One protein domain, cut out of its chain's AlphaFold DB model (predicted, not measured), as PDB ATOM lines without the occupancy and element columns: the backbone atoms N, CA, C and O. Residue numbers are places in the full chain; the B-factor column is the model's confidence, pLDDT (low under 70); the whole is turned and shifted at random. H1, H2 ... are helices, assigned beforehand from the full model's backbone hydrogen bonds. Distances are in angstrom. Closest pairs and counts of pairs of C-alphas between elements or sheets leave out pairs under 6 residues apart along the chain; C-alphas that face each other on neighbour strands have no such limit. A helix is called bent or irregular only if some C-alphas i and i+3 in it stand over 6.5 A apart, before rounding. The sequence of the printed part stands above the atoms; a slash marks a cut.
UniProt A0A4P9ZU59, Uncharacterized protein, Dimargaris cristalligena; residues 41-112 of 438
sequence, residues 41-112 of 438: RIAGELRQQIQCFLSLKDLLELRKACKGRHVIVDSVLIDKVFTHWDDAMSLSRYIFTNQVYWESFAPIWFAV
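This is residues 41 to 112 of the 438 residues of an uncharacterized protein of Dimargaris cristalligena (UniProt A0A4P9ZU59). Five helices make an elongated body: H3 and H4 follow each other along one side, and the longest helix, H5, runs back past H4 so that its last part comes near H2 and H3. H1 touches no helix and begins at one end of the long axis, while the link from H2 to H3 makes the other end at His 70. The printed part has 72 residues with five named helices, H1 to H5 in chain order, and no named strand; the class is all helix. The whole is compact, with a radius of gyration of the C-alphas of 12.1 A, but elongated in outline, spanning 37 by 22 by 18 A.

H5, residues 99 to 112, is 20.0 A long, from C-alpha 99 at (-37.555, 7.513, -27.246) to C-alpha 112 at (-27.013, 21.289, -17.366). It is irregular, but only just: C-alphas 104 and 107 are 6.8 A apart. H2, residues 56 to 66, is 15.0 A long. H3, residues 75 to 83, measures 12.3 A and H4, residues 85 to 90, 8.8 A. H1, residues 41 to 52, is 16.6 A long and begins with C-alpha 41 at (-38.256, 12.062, -44.593).

H5 touches H2 with residues 107 to 108 alone; the closest C-alphas, of Leu 62 and Pro 107, are 6.8 A apart. These two run the same way at a steep tilt of 67 degrees, only just short of about perpendicular. With residues 108 to 112 alone, H5 only just touches H3, with 3 pairs of C-alphas within 8 A. The closest C-alphas there, of Ile 78 and Val 112, are 6.5 A apart, and the helices run opposite ways at a steep tilt of 59 degrees. H4 and H5 are close but not clearly touching, the closest C-alphas, of Ala 88 and Phe 105, being 7.4 A apart; they run opposite ways at a shallow tilt of 19 degrees. H2 and H3 are close but not clearly touching, with the C-alphas of Leu 62 and Leu 77 closest at 7.9 A. H1 and H2 are close but not clearly touching, about perpendicular at 79 degrees, with the C-alphas of Ile 50 and Leu 56 closest at 7.1 A. H1 is apart from H3 and H5. Every O i to N i+4 pair is within hydrogen-bond range in H1, H2, H3 and H4; in H5 it is 8 of 10.

The two C-alphas farthest apart, of Arg 41 and His 70, are 38.2 A from each other. The printed part has no cut. The links H1 to H2 and H3 to H4 are tight, those from H2 to H3 and H4 to H5 short, and no link is long. The mean pLDDT of the printed part is 76.0; residues 41 to 56, 58 to 59 and 62 to 73 are under 70, and the mean of H1 is 52.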
ATOM      1  N   ARG A  41     -38.119  10.631 -44.882       56.38
ATOM      2  CA  ARG A  41     -38.256  12.062 -44.593       56.38
ATOM      3  C   ARG A  41     -37.944  12.355 -43.127       56.38
ATOM      4  O   ARG A  41     -37.214  13.297 -42.856       56.38
ATOM      5  N   ILE A  42     -38.428  11.520 -42.206       52.12
ATOM      6  CA  ILE A  42     -38.099  11.629 -40.774       52.12
ATOM      7  C   ILE A  42     -36.596  11.422 -40.560       52.12
ATOM      8  O   ILE A  42     -35.969  12.197 -39.851       52.12
ATOM      9  N   ALA A  43     -35.995  10.421 -41.209       49.44
ATOM     10  CA  ALA A  43     -34.559  10.162 -41.131       49.44
ATOM     11  C   ALA A  43     -33.717  11.280 -41.776       49.44
ATOM     12  O   ALA A  43     -32.628  11.580 -41.289       49.44
ATOM     13  N   GLY A  44     -34.211  11.900 -42.852       61.47
ATOM     14  CA  GLY A  44     -33.599  13.062 -43.497       61.47
ATOM     15  C   GLY A  44     -33.650  14.314 -42.621       61.47
ATOM     16  O   GLY A  44     -32.616  14.940 -42.410       61.47
ATOM     17  N   GLU A  45     -34.816  14.621 -42.046       56.88
ATOM     18  CA  GLU A  45     -35.003  15.716 -41.085       56.88
ATOM     19  C   GLU A  45     -34.145  15.488 -39.827       56.88
ATOM     20  O   GLU A  45     -33.438  16.401 -39.416       56.88
ATOM     21  N   LEU A  46     -34.082  14.260 -39.292       51.16
ATOM     22  CA  LEU A  46     -33.191  13.898 -38.180       51.16
ATOM     23  C   LEU A  46     -31.715  14.061 -38.542       51.16
ATOM     24  O   LEU A  46     -30.971  14.628 -37.755       51.16
ATOM     25  N   ARG A  47     -31.256  13.609 -39.718       51.84
ATOM     26  CA  ARG A  47     -29.849  13.795 -40.128       51.84
ATOM     27  C   ARG A  47     -29.487  15.263 -40.308       51.84
ATOM     28  O   ARG A  47     -28.401  15.658 -39.896       51.84
ATOM     29  N   GLN A  48     -30.377  16.047 -40.912       52.50
ATOM     30  CA  GLN A  48     -30.157  17.469 -41.148       52.50
ATOM     31  C   GLN A  48     -30.205  18.265 -39.839       52.50
ATOM     32  O   GLN A  48     -29.372  19.139 -39.634       52.50
ATOM     33  N   GLN A  49     -31.107  17.911 -38.919       52.31
ATOM     34  CA  GLN A  49     -31.162  18.500 -37.581       52.31
ATOM     35  C   GLN A  49     -29.928  18.106 -36.763       52.31
ATOM     36  O   GLN A  49     -29.249  18.993 -36.266       52.31
ATOM     37  N   ILE A  50     -29.546  16.821 -36.726       46.12
ATOM     38  CA  ILE A  50     -28.327  16.316 -36.057       46.12
ATOM     39  C   ILE A  50     -27.044  16.966 -36.607       46.12
ATOM     40  O   ILE A  50     -26.084  17.126 -35.860       46.12
ATOM     41  N   GLN A  51     -27.005  17.373 -37.880       44.97
ATOM     42  CA  GLN A  51     -25.872  18.115 -38.453       44.97
ATOM     43  C   GLN A  51     -25.798  19.591 -38.033       44.97
ATOM     44  O   GLN A  51     -24.711  20.160 -38.122       44.97
ATOM     45  N   CYS A  52     -26.902  20.196 -37.583       46.03
ATOM     46  CA  CYS A  52     -26.934  21.571 -37.067       46.03
ATOM     47  C   CYS A  52     -26.651  21.662 -35.563       46.03
ATOM     48  O   CYS A  52     -26.332  22.739 -35.069       46.03
ATOM     49  N   PHE A  53     -26.741  20.549 -34.839       55.50
ATOM     50  CA  PHE A  53     -26.343  20.505 -33.440       55.50
ATOM     51  C   PHE A  53     -24.831  20.640 -33.304       55.50
ATOM     52  O   PHE A  53     -24.098  20.379 -34.263       55.50
ATOM     53  N   LEU A  54     -24.385  21.003 -32.087       56.25
ATOM     54  CA  LEU A  54     -23.128  20.521 -31.496       56.25
ATOM     55  C   LEU A  54     -22.604  19.378 -32.351       56.25
ATOM     56  O   LEU A  54     -23.310  18.371 -32.475       56.25
ATOM     57  N   SER A  55     -21.472  19.589 -33.029       65.56
ATOM     58  CA  SER A  55     -21.035  18.709 -34.110       65.56
ATOM     59  C   SER A  55     -21.210  17.253 -33.677       65.56
ATOM     60  O   SER A  55     -21.054  16.954 -32.497       65.56
ATOM     61  N   LEU A  56     -21.521  16.302 -34.568       60.88
ATOM     62  CA  LEU A  56     -21.637  14.887 -34.160       60.88
ATOM     63  C   LEU A  56     -20.458  14.454 -33.259       60.88
ATOM     64  O   LEU A  56     -20.626  13.641 -32.358       60.88
ATOM     65  N   LYS A  57     -19.284  15.061 -33.469       71.88
ATOM     66  CA  LYS A  57     -18.139  15.016 -32.565       71.88
ATOM     67  C   LYS A  57     -18.438  15.535 -31.147       71.88
ATOM     68  O   LYS A  57     -18.191  14.770 -30.232       71.88
ATOM     69  N   ASP A  58     -18.951  16.745 -30.944       69.56
ATOM     70  CA  ASP A  58     -19.376  17.278 -29.636       69.56
ATOM     71  C   ASP A  58     -20.447  16.396 -28.955       69.56
ATOM     72  O   ASP A  58     -20.338  16.127 -27.764       69.56
ATOM     73  N   LEU A  59     -21.446  15.872 -29.682       65.62
ATOM     74  CA  LEU A  59     -22.433  14.930 -29.110       65.62
ATOM     75  C   LEU A  59     -21.803  13.581 -28.735       65.62
ATOM     76  O   LEU A  59     -22.148  12.970 -27.724       65.62
ATOM     77  N   LEU A  60     -20.861  13.097 -29.545       70.81
ATOM     78  CA  LEU A  60     -20.076  11.912 -29.216       70.81
ATOM     79  C   LEU A  60     -19.107  12.183 -28.066       70.81
ATOM     80  O   LEU A  60     -18.848  11.264 -27.301       70.81
ATOM     81  N   GLU A  61     -18.573  13.394 -27.936       72.06
ATOM     82  CA  GLU A  61     -17.743  13.817 -26.812       72.06
ATOM     83  C   GLU A  61     -18.580  13.924 -25.543       72.06
ATOM     84  O   GLU A  61     -18.162  13.346 -24.553       72.06
ATOM     85  N   LEU A  62     -19.793  14.487 -25.589       67.62
ATOM     86  CA  LEU A  62     -20.784  14.418 -24.506       67.62
ATOM     87  C   LEU A  62     -21.042  12.970 -24.104       67.62
ATOM     88  O   LEU A  62     -20.862  12.590 -22.954       67.62
ATOM     89  N   ARG A  63     -21.401  12.120 -25.069       66.75
ATOM     90  CA  ARG A  63     -21.717  10.715 -24.802       66.75
ATOM     91  C   ARG A  63     -20.514   9.931 -24.277       66.75
ATOM     92  O   ARG A  63     -20.684   9.027 -23.466       66.75
ATOM     93  N   LYS A  64     -19.305  10.218 -24.768       68.31
ATOM     94  CA  LYS A  64     -18.061   9.613 -24.271       68.31
ATOM     95  C   LYS A  64     -17.729  10.122 -22.881       68.31
ATOM     96  O   LYS A  64     -17.328   9.307 -22.059       68.31
ATOM     97  N   ALA A  65     -17.908  11.421 -22.643       63.78
ATOM     98  CA  ALA A  65     -17.734  12.042 -21.348       63.78
ATOM     99  C   ALA A  65     -18.649  11.316 -20.367       63.78
ATOM    100  O   ALA A  65     -18.110  10.693 -19.470       63.78
ATOM    101  N   CYS A  66     -19.961  11.226 -20.630       62.75
ATOM    102  CA  CYS A  66     -20.958  10.572 -19.773       62.75
ATOM    103  C   CYS A  66     -20.639   9.111 -19.380       62.75
ATOM    104  O   CYS A  66     -21.120   8.657 -18.355       62.75
ATOM    105  N   LYS A  67     -19.805   8.362 -20.118       59.19
ATOM    106  CA  LYS A  67     -19.521   6.933 -19.854       59.19
ATOM    107  C   LYS A  67     -18.588   6.632 -18.658       59.19
ATOM    108  O   LYS A  67     -18.158   5.488 -18.511       59.19
ATOM    109  N   GLY A  68     -18.249   7.612 -17.818       54.19
ATOM    110  CA  GLY A  68     -17.410   7.449 -16.619       54.19
ATOM    111  C   GLY A  68     -18.160   7.746 -15.315       54.19
ATOM    112  O   GLY A  68     -19.160   8.447 -15.325       54.19
ATOM    113  N   ARG A  69     -17.679   7.242 -14.166       49.34
ATOM    114  CA  ARG A  69     -18.375   7.394 -12.865       49.34
ATOM    115  C   ARG A  69     -18.412   8.814 -12.286       49.34
ATOM    116  O   ARG A  69     -19.184   9.040 -11.373       49.34
ATOM    117  N   HIS A  70     -17.625   9.752 -12.800       52.88
ATOM    118  CA  HIS A  70     -17.649  11.157 -12.384       52.88
ATOM    119  C   HIS A  70     -17.228  12.004 -13.568       52.88
ATOM    120  O   HIS A  70     -16.048  12.264 -13.802       52.88
ATOM    121  N   VAL A  71     -18.202  12.344 -14.388       52.50
ATOM    122  CA  VAL A  71     -17.959  13.129 -15.584       52.50
ATOM    123  C   VAL A  71     -18.135  14.555 -15.158       52.50
ATOM    124  O   VAL A  71     -19.251  15.060 -15.121       52.50
ATOM    125  N   ILE A  72     -17.019  15.184 -14.816       59.78
ATOM    126  CA  ILE A  72     -16.960  16.636 -14.792       59.78
ATOM    127  C   ILE A  72     -17.249  17.049 -16.233       59.78
ATOM    128  O   ILE A  72     -16.384  16.948 -17.106       59.78
ATOM    129  N   VAL A  73     -18.505  17.395 -16.506       68.69
ATOM    130  CA  VAL A  73     -18.880  17.957 -17.795       68.69
ATOM    131  C   VAL A  73     -18.084  19.244 -17.913       68.69
ATOM    132  O   VAL A  73     -18.186  20.132 -17.066       68.69
ATOM    133  N   ASP A  74     -17.226  19.305 -18.926       78.31
ATOM    134  CA  ASP A  74     -16.361  20.456 -19.135       78.31
ATOM    135  C   ASP A  74     -17.221  21.726 -19.197       78.31
ATOM    136  O   ASP A  74     -18.192  21.806 -19.954       78.31
ATOM    137  N   SER A  75     -16.848  22.734 -18.411       84.50
ATOM    138  CA  SER A  75     -17.453  24.067 -18.440       84.50
ATOM    139  C   SER A  75     -17.595  24.637 -19.859       84.50
ATOM    140  O   SER A  75     -18.574  25.325 -20.144       84.50
ATOM    141  N   VAL A  76     -16.669  24.298 -20.767       86.56
ATOM    142  CA  VAL A  76     -16.703  24.683 -22.186       86.56
ATOM    143  C   VAL A  76     -17.913  24.080 -22.895       86.56
ATOM    144  O   VAL A  76     -18.540  24.719 -23.736       86.56
ATOM    145  N   LEU A  77     -18.251  22.838 -22.573       86.06
ATOM    146  CA  LEU A  77     -19.354  22.116 -23.186       86.06
ATOM    147  C   LEU A  77     -20.704  22.640 -22.703       86.06
ATOM    148  O   LEU A  77     -21.601  22.841 -23.517       86.06
ATOM    149  N   ILE A  78     -20.812  22.942 -21.407       90.50
ATOM    150  CA  ILE A  78     -21.975  23.627 -20.831       90.50
ATOM    151  C   ILE A  78     -22.178  24.985 -21.515       90.50
ATOM    152  O   ILE A  78     -23.286  25.300 -21.945       90.50
ATOM    153  N   ASP A  79     -21.109  25.767 -21.698       92.31
ATOM    154  CA  ASP A  79     -21.189  27.060 -22.387       92.31
ATOM    155  C   ASP A  79     -21.665  26.914 -23.842       92.31
ATOM    156  O   ASP A  79     -22.495  27.701 -24.304       92.31
ATOM    157  N   LYS A  80     -21.201  25.883 -24.563       91.00
ATOM    158  CA  LYS A  80     -21.703  25.584 -25.912       91.00
ATOM    159  C   LYS A  80     -23.186  25.206 -25.905       91.00
ATOM    160  O   LYS A  80     -23.914  25.674 -26.775       91.00
ATOM    161  N   VAL A  81     -23.643  24.395 -24.944       91.50
ATOM    162  CA  VAL A  81     -25.066  24.034 -24.819       91.50
ATOM    163  C   VAL A  81     -25.922  25.288 -24.655       91.50
ATOM    164  O   VAL A  81     -26.893  25.445 -25.385       91.50
ATOM    165  N   PHE A  82     -25.541  26.210 -23.767       93.69
ATOM    166  CA  PHE A  82     -26.291  27.455 -23.574       93.69
ATOM    167  C   PHE A  82     -26.218  28.404 -24.774       93.69
ATOM    168  O   PHE A  82     -27.193  29.087 -25.071       93.69
ATOM    169  N   THR A  83     -25.098  28.416 -25.501       94.06
ATOM    170  CA  THR A  83     -24.962  29.194 -26.747       94.06
ATOM    171  C   THR A  83     -25.908  28.689 -27.843       94.06
ATOM    172  O   THR A  83     -26.389  29.477 -28.650       94.06
ATOM    173  N   HIS A  84     -26.197  27.386 -27.850       92.25
ATOM    174  CA  HIS A  84     -27.076  26.712 -28.812       92.25
ATOM    175  C   HIS A  84     -28.375  26.212 -28.160       92.25
ATOM    176  O   HIS A  84     -28.921  25.174 -28.545       92.25
ATOM    177  N   TRP A  85     -28.865  26.926 -27.141       93.94
ATOM    178  CA  TRP A  85     -30.021  26.494 -26.357       93.94
ATOM    179  C   TRP A  85     -31.292  26.378 -27.206       93.94
ATOM    180  O   TRP A  85     -31.969  25.352 -27.149       93.94
ATOM    181  N   ASP A  86     -31.572  27.373 -28.050       91.44
ATOM    182  CA  ASP A  86     -32.751  27.384 -28.928       91.44
ATOM    183  C   ASP A  86     -32.782  26.159 -29.859       91.44
ATOM    184  O   ASP A  86     -33.826  25.523 -30.044       91.44
ATOM    185  N   ASP A  87     -31.614  25.769 -30.384       88.12
ATOM    186  CA  ASP A  87     -31.473  24.566 -31.202       88.12
ATOM    187  C   ASP A  87     -31.844  23.328 -30.374       88.12
ATOM    188  O   ASP A  87     -32.663  22.515 -30.811       88.12
ATOM    189  N   ALA A  88     -31.310  23.199 -29.151       86.88
ATOM    190  CA  ALA A  88     -31.623  22.089 -28.242       86.88
ATOM    191  C   ALA A  88     -33.119  22.027 -27.896       86.88
ATOM    192  O   ALA A  88     -33.704  20.940 -27.838       86.88
ATOM    193  N   MET A  89     -33.761  23.183 -27.728       90.69
ATOM    194  CA  MET A  89     -35.177  23.286 -27.380       90.69
ATOM    195  C   MET A  89     -36.120  22.944 -28.522       90.69
ATOM    196  O   MET A  89     -37.241  22.498 -28.261       90.69
ATOM    197  N   SER A  90     -35.683  23.045 -29.778       88.31
ATOM    198  CA  SER A  90     -36.499  22.656 -30.937       88.31
ATOM    199  C   SER A  90     -36.974  21.191 -30.882       88.31
ATOM    200  O   SER A  90     -38.057  20.860 -31.378       88.31
ATOM    201  N   LEU A  91     -36.206  20.319 -30.216       85.56
ATOM    202  CA  LEU A  91     -36.510  18.896 -30.041       85.56
ATOM    203  C   LEU A  91     -37.451  18.608 -28.863       85.56
ATOM    204  O   LEU A  91     -38.082  17.548 -28.825       85.56
ATOM    205  N   SER A  92     -37.577  19.546 -27.918       88.31
ATOM    206  CA  SER A  92     -38.260  19.339 -26.634       88.31
ATOM    207  C   SER A  92     -39.722  18.900 -26.775       88.31
ATOM    208  O   SER A  92     -40.228  18.123 -25.969       88.31
ATOM    209  N   ARG A  93     -40.398  19.300 -27.857       88.88
ATOM    210  CA  ARG A  93     -41.799  18.935 -28.120       88.88
ATOM    211  C   ARG A  93     -42.043  17.436 -28.302       88.88
ATOM    212  O   ARG A  93     -43.192  16.999 -28.233       88.88
ATOM    213  N   TYR A  94     -40.995  16.658 -28.571       91.81
ATOM    214  CA  TYR A  94     -41.094  15.225 -28.853       91.81
ATOM    215  C   TYR A  94     -40.498  14.326 -27.779       91.81
ATOM    216  O   TYR A  94     -40.774  13.124 -27.809       91.81
ATOM    217  N   ILE A  95     -39.743  14.884 -26.828       93.69
ATOM    218  CA  ILE A  95     -38.960  14.100 -25.863       93.69
ATOM    219  C   ILE A  95     -39.833  13.201 -24.988       93.69
ATOM    220  O   ILE A  95     -39.377  12.160 -24.554       93.69
ATOM    221  N   PHE A  96     -41.106  13.538 -24.784       93.44
ATOM    222  CA  PHE A  96     -42.009  12.711 -23.982       93.44
ATOM    223  C   PHE A  96     -42.837  11.702 -24.791       93.44
ATOM    224  O   PHE A  96     -43.564  10.894 -24.218       93.44
ATOM    225  N   THR A  97     -42.752  11.743 -26.123       92.19
ATOM    226  CA  THR A  97     -43.539  10.876 -27.026       92.19
ATOM    227  C   THR A  97     -42.695   9.943 -27.881       92.19
ATOM    228  O   THR A  97     -43.234   9.057 -28.543       92.19
ATOM    229  N   ASN A  98     -41.381  10.159 -27.929       92.88
ATOM    230  CA  ASN A  98     -40.494   9.408 -28.798       92.88
ATOM    231  C   ASN A  98     -39.118   9.220 -28.145       92.88
ATOM    232  O   ASN A  98     -38.385  10.183 -27.915       92.88
ATOM    233  N   GLN A  99     -38.777   7.949 -27.917       93.31
ATOM    234  CA  GLN A  99     -37.555   7.513 -27.246       93.31
ATOM    235  C   GLN A  99     -36.282   8.071 -27.892       93.31
ATOM    236  O   GLN A  99     -35.378   8.489 -27.184       93.31
ATOM    237  N   VAL A 100     -36.222   8.144 -29.225       92.50
ATOM    238  CA  VAL A 100     -35.027   8.608 -29.949       92.50
ATOM    239  C   VAL A 100     -34.733  10.079 -29.648       92.50
ATOM    240  O   VAL A 100     -33.573  10.462 -29.492       92.50
ATOM    241  N   TYR A 101     -35.773  10.911 -29.537       92.44
ATOM    242  CA  TYR A 101     -35.597  12.322 -29.188       92.44
ATOM    243  C   TYR A 101     -35.169  12.476 -27.732       92.44
ATOM    244  O   TYR A 101     -34.278  13.275 -27.457       92.44
ATOM    245  N   TRP A 102     -35.740  11.686 -26.817       93.81
ATOM    246  CA  TRP A 102     -35.295  11.675 -25.425       93.81
ATOM    247  C   TRP A 102     -33.843  11.227 -25.278       93.81
ATOM    248  O   TRP A 102     -33.063  11.943 -24.672       93.81
ATOM    249  N   GLU A 103     -33.438  10.115 -25.888       90.94
ATOM    250  CA  GLU A 103     -32.050   9.632 -25.837       90.94
ATOM    251  C   GLU A 103     -31.047  10.645 -26.401       90.94
ATOM    252  O   GLU A 103     -29.897  10.692 -25.963       90.94
ATOM    253  N   SER A 104     -31.477  11.468 -27.361       88.81
ATOM    254  CA  SER A 104     -30.655  12.545 -27.920       88.81
ATOM    255  C   SER A 104     -30.602  13.770 -27.002       88.81
ATOM    256  O   SER A 104     -29.574  14.439 -26.920       88.81
ATOM    257  N   PHE A 105     -31.699  14.058 -26.301       91.62
ATOM    258  CA  PHE A 105     -31.842  15.215 -25.422       91.62
ATOM    259  C   PHE A 105     -31.263  14.983 -24.019       91.62
ATOM    260  O   PHE A 105     -30.661  15.885 -23.442       91.62
ATOM    261  N   ALA A 106     -31.401  13.773 -23.477       92.81
ATOM    262  CA  ALA A 106     -31.035  13.436 -22.108       92.81
ATOM    263  C   ALA A 106     -29.576  13.789 -21.764       92.81
ATOM    264  O   ALA A 106     -29.373  14.412 -20.729       92.81
ATOM    265  N   PRO A 107     -28.553  13.511 -22.603       90.75
ATOM    266  CA  PRO A 107     -27.181  13.921 -22.293       90.75
ATOM    267  C   PRO A 107     -27.025  15.435 -22.106       90.75
ATOM    268  O   PRO A 107     -26.274  15.867 -21.238       90.75
ATOM    269  N   ILE A 108     -27.748  16.239 -22.895       91.62
ATOM    270  CA  ILE A 108     -27.746  17.704 -22.779       91.62
ATOM    271  C   ILE A 108     -28.415  18.111 -21.467       91.62
ATOM    272  O   ILE A 108     -27.869  18.914 -20.718       91.62
ATOM    273  N   TRP A 109     -29.573  17.521 -21.170       94.69
ATOM    274  CA  TRP A 109     -30.326  17.799 -19.951       94.69
ATOM    275  C   TRP A 109     -29.525  17.473 -18.682       94.69
ATOM    276  O   TRP A 109     -29.355  18.328 -17.815       94.69
ATOM    277  N   PHE A 110     -28.954  16.269 -18.608       92.75
ATOM    278  CA  PHE A 110     -28.120  15.837 -17.484       92.75
ATOM    279  C   PHE A 110     -26.811  16.621 -17.369       92.75
ATOM    280  O   PHE A 110     -26.268  16.724 -16.276       92.75
ATOM    281  N   ALA A 111     -26.309  17.200 -18.462       91.75
ATOM    282  CA  ALA A 111     -25.145  18.076 -18.409       91.75
ATOM    283  C   ALA A 111     -25.441  19.427 -17.740       91.75
ATOM    284  O   ALA A 111     -24.549  20.003 -17.121       91.75
ATOM    285  N   VAL A 112     -26.666  19.949 -17.872       95.38
ATOM    286  CA  VAL A 112     -27.013  21.289 -17.366       95.38
ATOM    287  C   VAL A 112     -27.789  21.270 -16.049       95.38
ATOM    288  O   VAL A 112     -27.664  22.214 -15.276       95.38
TER     289      VAL A 112